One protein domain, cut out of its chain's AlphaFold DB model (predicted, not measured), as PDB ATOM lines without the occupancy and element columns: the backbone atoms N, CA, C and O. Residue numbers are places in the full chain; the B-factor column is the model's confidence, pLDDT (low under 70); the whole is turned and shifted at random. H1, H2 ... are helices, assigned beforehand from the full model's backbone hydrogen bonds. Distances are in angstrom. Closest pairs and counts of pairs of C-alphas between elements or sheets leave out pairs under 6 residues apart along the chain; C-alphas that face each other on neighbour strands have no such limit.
ATOM      1  N   ASP A 162     -11.440 -59.216  32.847       92.75
ATOM      2  CA  ASP A 162     -10.680 -58.977  34.071       92.75
ATOM      3  C   ASP A 162     -11.441 -58.121  35.108       92.75
ATOM      4  O   ASP A 162     -12.400 -57.403  34.800       92.75
ATOM      5  N   ASP A 163     -10.980 -58.171  36.363       94.94
ATOM      6  CA  ASP A 163     -11.566 -57.441  37.496       94.94
ATOM      7  C   ASP A 163     -11.580 -55.918  37.300       94.94
ATOM      8  O   ASP A 163     -12.491 -55.240  37.781       94.94
ATOM      9  N   SER A 164     -10.571 -55.354  36.629       95.88
ATOM     10  CA  SER A 164     -10.483 -53.909  36.392       95.88
ATOM     11  C   SER A 164     -11.530 -53.449  35.379       95.88
ATOM     12  O   SER A 164     -12.201 -52.440  35.599       95.88
ATOM     13  N   THR A 165     -11.736 -54.232  34.321       93.88
ATOM     14  CA  THR A 165     -12.759 -54.013  33.299       93.88
ATOM     15  C   THR A 165     -14.153 -54.178  33.907       93.88
ATOM     16  O   THR A 165     -15.001 -53.302  33.734       93.88
ATOM     17  N   TRP A 166     -14.372 -55.216  34.720       94.19
ATOM     18  CA  TRP A 166     -15.647 -55.410  35.418       94.19
ATOM     19  C   TRP A 166     -15.976 -54.276  36.395       94.19
ATOM     20  O   TRP A 166     -17.104 -53.786  36.410       94.19
ATOM     21  N   LYS A 167     -14.998 -53.779  37.165       94.69
ATOM     22  CA  LYS A 167     -15.198 -52.615  38.051       94.69
ATOM     23  C   LYS A 167     -15.672 -51.377  37.288       94.69
ATOM     24  O   LYS A 167     -16.507 -50.634  37.801       94.69
ATOM     25  N   MET A 168     -15.163 -51.150  36.076       93.88
ATOM     26  CA  MET A 168     -15.609 -50.033  35.239       93.88
ATOM     27  C   MET A 168     -17.012 -50.255  34.670       93.88
ATOM     28  O   MET A 168     -17.793 -49.308  34.638       93.88
ATOM     29  N   ILE A 169     -17.369 -51.490  34.304       90.12
ATOM     30  CA  ILE A 169     -18.740 -51.846  33.901       90.12
ATOM     31  C   ILE A 169     -19.730 -51.611  35.043       90.12
ATOM     32  O   ILE A 169     -20.726 -50.920  34.840       90.12
ATOM     33  N   LEU A 170     -19.446 -52.110  36.252       89.12
ATOM     34  CA  LEU A 170     -20.297 -51.869  37.425       89.12
ATOM     35  C   LEU A 170     -20.545 -50.369  37.615       89.12
ATOM     36  O   LEU A 170     -21.681 -49.938  37.795       89.12
ATOM     37  N   LYS A 171     -19.475 -49.574  37.508       87.88
ATOM     38  CA  LYS A 171     -19.524 -48.128  37.702       87.88
ATOM     39  C   LYS A 171     -20.268 -47.387  36.597       87.88
ATOM     40  O   LYS A 171     -20.972 -46.447  36.913       87.88
ATOM     41  N   TYR A 172     -20.069 -47.723  35.326       85.81
ATOM     42  CA  TYR A 172     -20.558 -46.892  34.216       85.81
ATOM     43  C   TYR A 172     -21.769 -47.462  33.482       85.81
ATOM     44  O   TYR A 172     -22.404 -46.711  32.751       85.81
ATOM     45  N   CYS A 173     -22.093 -48.742  33.671       80.69
ATOM     46  CA  CYS A 173     -23.186 -49.427  32.978       80.69
ATOM     47  C   CYS A 173     -24.289 -49.956  33.899       80.69
ATOM     48  O   CYS A 173     -25.388 -50.199  33.416       80.69
ATOM     49  N   ILE A 174     -24.014 -50.174  35.188       79.38
ATOM     50  CA  ILE A 174     -24.993 -50.768  36.118       79.38
ATOM     51  C   ILE A 174     -25.444 -49.760  37.169       79.38
ATOM     52  O   ILE A 174     -26.628 -49.702  37.488       79.38
ATOM     53  N   ASP A 175     -24.526 -48.944  37.686       75.06
ATOM     54  CA  ASP A 175     -24.865 -47.880  38.629       75.06
ATOM     55  C   ASP A 175     -25.823 -46.855  37.983       75.06
ATOM     56  O   ASP A 175     -25.423 -46.154  37.045       75.06
ATOM     57  N   PRO A 176     -27.066 -46.715  38.485       66.50
ATOM     58  CA  PRO A 176     -28.076 -45.835  37.904       66.50
ATOM     59  C   PRO A 176     -27.663 -44.363  37.847       66.50
ATOM     60  O   PRO A 176     -28.112 -43.652  36.948       66.50
ATOM     61  N   TYR A 177     -26.781 -43.902  38.738       65.12
ATOM     62  CA  TYR A 177     -26.308 -42.514  38.741       65.12
ATOM     63  C   TYR A 177     -25.324 -42.217  37.606       65.12
ATOM     64  O   TYR A 177     -25.258 -41.096  37.115       65.12
ATOM     65  N   ASN A 178     -24.552 -43.220  37.193       61.81
ATOM     66  CA  ASN A 178     -23.456 -43.077  36.234       61.81
ATOM     67  C   ASN A 178     -23.790 -43.651  34.848       61.81
ATOM     68  O   ASN A 178     -23.149 -43.292  33.856       61.81
ATOM     69  N   ALA A 179     -24.766 -44.554  34.780       56.53
ATOM     70  CA  ALA A 179     -25.220 -45.201  33.557       56.53
ATOM     71  C   ALA A 179     -26.440 -44.512  32.920       56.53
ATOM     72  O   ALA A 179     -26.848 -44.900  31.827       56.53
ATOM     73  N   ASN A 180     -26.997 -43.465  33.545       58.38
ATOM     74  CA  ASN A 180     -28.037 -42.644  32.928       58.38
ATOM     75  C   ASN A 180     -27.435 -41.674  31.882       58.38
ATOM     76  O   ASN A 180     -26.616 -40.825  32.239       58.38
ATOM     77  N   PRO A 181     -27.828 -41.760  30.599       52.19
ATOM     78  CA  PRO A 181     -27.385 -40.840  29.548       52.19
ATOM     79  C   PRO A 181     -28.097 -39.467  29.572       52.19
ATOM     80  O   PRO A 181     -27.730 -38.604  28.775       52.19
ATOM     81  N   TYR A 182     -29.108 -39.262  30.430       51.94
ATOM     82  CA  TYR A 182     -29.965 -38.073  30.437       51.94
ATOM     83  C   TYR A 182     -29.804 -37.222  31.706       51.94
ATOM     84  O   TYR A 182     -30.069 -37.668  32.823       51.94
ATOM     85  N   ASP A 183     -29.407 -35.971  31.478       48.38
ATOM     86  CA  ASP A 183     -29.667 -34.805  32.325       48.38
ATOM     87  C   ASP A 183     -31.123 -34.834  32.861       48.38
ATOM     88  O   ASP A 183     -32.041 -35.107  32.073       48.38
ATOM     89  N   PRO A 184     -31.365 -34.614  34.170       44.78
ATOM     90  CA  PRO A 184     -32.683 -34.732  34.804       44.78
ATOM     91  C   PRO A 184     -33.819 -33.877  34.206       44.78
ATOM     92  O   PRO A 184     -34.969 -34.092  34.588       44.78
ATOM     93  N   GLU A 185     -33.565 -32.964  33.263       43.41
ATOM     94  CA  GLU A 185     -34.609 -32.122  32.654       43.41
ATOM     95  C   GLU A 185     -35.253 -32.657  31.349       43.41
ATOM     96  O   GLU A 185     -36.211 -32.040  30.883       43.41
ATOM     97  N   LEU A 186     -34.820 -33.783  30.741       40.66
ATOM     98  CA  LEU A 186     -35.229 -34.096  29.343       40.66
ATOM     99  C   LEU A 186     -35.806 -35.480  28.973       40.66
ATOM    100  O   LEU A 186     -36.161 -35.642  27.802       40.66
ATOM    101  N   ASN A 187     -35.988 -36.476  29.856       39.38
ATOM    102  CA  ASN A 187     -36.740 -37.682  29.437       39.38
ATOM    103  C   ASN A 187     -37.326 -38.544  30.585       39.38
ATOM    104  O   ASN A 187     -36.559 -39.037  31.407       39.38
ATOM    105  N   PRO A 188     -38.646 -38.837  30.619       41.94
ATOM    106  CA  PRO A 188     -39.265 -39.692  31.639       41.94
ATOM    107  C   PRO A 188     -39.135 -41.214  31.387       41.94
ATOM    108  O   PRO A 188     -39.746 -41.999  32.110       41.94
ATOM    109  N   THR A 189     -38.394 -41.667  30.365       48.22
ATOM    110  CA  THR A 189     -38.428 -43.069  29.893       48.22
ATOM    111  C   THR A 189     -37.135 -43.863  30.135       48.22
ATOM    112  O   THR A 189     -36.385 -44.162  29.214       48.22
ATOM    113  N   GLY A 190     -36.935 -44.300  31.382       57.75
ATOM    114  CA  GLY A 190     -36.215 -45.543  31.700       57.75
ATOM    115  C   GLY A 190     -34.680 -45.540  31.626       57.75
ATOM    116  O   GLY A 190     -34.035 -44.786  30.907       57.75
ATOM    117  N   PHE A 191     -34.082 -46.433  32.409       65.12
ATOM    118  CA  PHE A 191     -32.645 -46.674  32.491       65.12
ATOM    119  C   PHE A 191     -32.102 -47.288  31.182       65.12
ATOM    120  O   PHE A 191     -32.484 -48.398  30.818       65.12
ATOM    121  N   GLN A 192     -31.226 -46.569  30.464       70.44
ATOM    122  CA  GLN A 192     -30.691 -46.969  29.148       70.44
ATOM    123  C   GLN A 192     -29.151 -46.920  29.115       70.44
ATOM    124  O   GLN A 192     -28.567 -46.014  28.512       70.44
ATOM    125  N   PRO A 193     -28.470 -47.888  29.755       66.25
ATOM    126  CA  PRO A 193     -27.024 -47.848  29.963       66.25
ATOM    127  C   PRO A 193     -26.209 -47.816  28.664       66.25
ATOM    128  O   PRO A 193     -25.182 -47.144  28.601       66.25
ATOM    129  N   TRP A 194     -26.690 -48.452  27.592       70.44
ATOM    130  CA  TRP A 194     -25.997 -48.512  26.297       70.44
ATOM    131  C   TRP A 194     -25.830 -47.151  25.606       70.44
ATOM    132  O   TRP A 194     -24.966 -47.006  24.745       70.44
ATOM    133  N   LYS A 195     -26.613 -46.137  25.988       72.62
ATOM    134  CA  LYS A 195     -26.478 -44.769  25.465       72.62
ATOM    135  C   LYS A 195     -25.397 -43.953  26.184       72.62
ATOM    136  O   LYS A 195     -25.001 -42.899  25.688       72.62
ATOM    137  N   SER A 196     -24.908 -44.403  27.343       78.62
ATOM    138  CA  SER A 196     -23.802 -43.742  28.041       78.62
ATOM    139  C   SER A 196     -22.494 -43.963  27.281       78.62
ATOM    140  O   SER A 196     -22.069 -45.097  27.075       78.62
ATOM    141  N   LYS A 197     -21.800 -42.877  26.912       81.88
ATOM    142  CA  LYS A 197     -20.519 -42.951  26.181       81.88
ATOM    143  C   LYS A 197     -19.468 -43.779  26.924       81.88
ATOM    144  O   LYS A 197     -18.769 -44.577  26.307       81.88
ATOM    145  N   LYS A 198     -19.372 -43.606  28.248       83.75
ATOM    146  CA  LYS A 198     -18.440 -44.383  29.079       83.75
ATOM    147  C   LYS A 198     -18.847 -45.846  29.142       83.75
ATOM    148  O   LYS A 198     -17.987 -46.716  29.083       83.75
ATOM    149  N   CYS A 199     -20.143 -46.120  29.238       83.00
ATOM    150  CA  CYS A 199     -20.609 -47.492  29.210       83.00
ATOM    151  C   CYS A 199     -20.284 -48.170  27.872       83.00
ATOM    152  O   CYS A 199     -19.671 -49.233  27.862       83.00
ATOM    153  N   ALA A 200     -20.577 -47.513  26.748       82.31
ATOM    154  CA  ALA A 200     -20.244 -48.009  25.415       82.31
ATOM    155  C   ALA A 200     -18.740 -48.295  25.250       82.31
ATOM    156  O   ALA A 200     -18.368 -49.331  24.700       82.31
ATOM    157  N   GLU A 201     -17.871 -47.423  25.771       86.00
ATOM    158  CA  GLU A 201     -16.417 -47.626  25.783       86.00
ATOM    159  C   GLU A 201     -16.024 -48.921  26.514       86.00
ATOM    160  O   GLU A 201     -15.342 -49.777  25.943       86.00
ATOM    161  N   TYR A 202     -16.482 -49.104  27.756       88.19
ATOM    162  CA  TYR A 202     -16.100 -50.266  28.565       88.19
ATOM    163  C   TYR A 202     -16.765 -51.565  28.114       88.19
ATOM    164  O   TYR A 202     -16.123 -52.613  28.165       88.19
ATOM    165  N   SER A 203     -17.988 -51.511  27.597       85.75
ATOM    166  CA  SER A 203     -18.644 -52.659  26.966       85.75
ATOM    167  C   SER A 203     -17.942 -53.068  25.672       85.75
ATOM    168  O   SER A 203     -17.771 -54.257  25.410       85.75
ATOM    169  N   THR A 204     -17.453 -52.107  24.882       85.81
ATOM    170  CA  THR A 204     -16.626 -52.399  23.698       85.81
ATOM    171  C   THR A 204     -15.303 -53.037  24.106       85.81
ATOM    172  O   THR A 204     -14.888 -54.033  23.514       85.81
ATOM    173  N   LYS A 205     -14.644 -52.505  25.144       88.06
ATOM    174  CA  LYS A 205     -13.417 -53.094  25.696       88.06
ATOM    175  C   LYS A 205     -13.654 -54.533  26.164       88.06
ATOM    176  O   LYS A 205     -12.868 -55.409  25.823       88.06
ATOM    177  N   ALA A 206     -14.733 -54.780  26.903       88.25
ATOM    178  CA  ALA A 206     -15.102 -56.107  27.383       88.25
ATOM    179  C   ALA A 206     -15.317 -57.102  26.238       88.25
ATOM    180  O   ALA A 206     -14.739 -58.184  26.264       88.25
ATOM    181  N   ASN A 207     -16.061 -56.703  25.203       83.88
ATOM    182  CA  ASN A 207     -16.258 -57.527  24.013       83.88
ATOM    183  C   ASN A 207     -14.941 -57.845  23.294       83.88
ATOM    184  O   ASN A 207     -14.745 -58.980  22.890       83.88
ATOM    185  N   LYS A 208     -14.014 -56.886  23.171       84.81
ATOM    186  CA  LYS A 208     -12.697 -57.130  22.550       84.81
ATOM    187  C   LYS A 208     -11.818 -58.097  23.343       84.81
ATOM    188  O   LYS A 208     -11.043 -58.830  22.746       84.81
ATOM    189  N   ILE A 209     -11.904 -58.074  24.675       85.81
ATOM    190  CA  ILE A 209     -11.168 -59.016  25.532       85.81
ATOM    191  C   ILE A 209     -11.776 -60.416  25.408       85.81
ATOM    192  O   ILE A 209     -11.040 -61.385  25.254       85.81
ATOM    193  N   ALA A 210     -13.107 -60.509  25.466       83.44
ATOM    194  CA  ALA A 210     -13.821 -61.779  25.391       83.44
ATOM    195  C   ALA A 210     -13.734 -62.432  24.003       83.44
ATOM    196  O   ALA A 210     -13.650 -63.653  23.908       83.44
ATOM    197  N   PHE A 211     -13.735 -61.620  22.943       79.06
ATOM    198  CA  PHE A 211     -13.736 -62.048  21.544       79.06
ATOM    199  C   PHE A 211     -12.658 -61.282  20.756       79.06
ATOM    200  O   PHE A 211     -12.967 -60.295  20.079       79.06
TER     201      PHE A 211
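AT A GLANCE: This is residues 162 to 211 of the 244 residues of the protein "Hypothetical protein" of Didymodactylos carnosus (UniProt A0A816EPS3). Two helices, H1 and H3, lie side by side and run opposite ways, with the short H2 at the end of H1 and a long loop between H2 and H3, of which residues 183 to 189 stick out at one end and add to the length. The 50 printed residues, with H1, H2 and H3 in that order and no named strand, are all helix by class, only just compact and close to loose, with a radius of gyration of the C-alphas of 11.7 A and spans of 36 by 16 by 13 A.

IN THESE COORDINATES: H1, residues 163 to 174, begins at C-alpha 163 (-11.566, -57.441, 37.496) and is 15.1 A long. H2 is residues 176 to 179. H3, residues 197 to 210, is 20.0 A long and ends at C-alpha 210 (-13.821, -61.779, 25.391).

HOW THE PARTS SIT: H1 and H3 touch at a steep tilt of 39 degrees, opposite ways; their closest C-alphas, of Cys 173 and Cys 199, are 5.0 A apart. H1, with residues 171 to 173 alone, touches H2 only at the corner, closest at the C-alphas of Cys 173 and Ala 179, 4.7 A. H2 and H3 are close but not clearly touching, with the closest C-alphas, of Ala 179 and Cys 199, at 6.7 A. Every O i to N i+4 pair is within hydrogen-bond range in H3, and 7 of 8 in H1; H2 is too short for one.

THE WHOLE: The C-alphas farthest apart, of Glu 185 and Phe 211, are 38.1 A apart. The printed part has no cut; the link from H2 to H3 is long, 17 residues. The pLDDT is under 70 at residues 176 to 191 and 193.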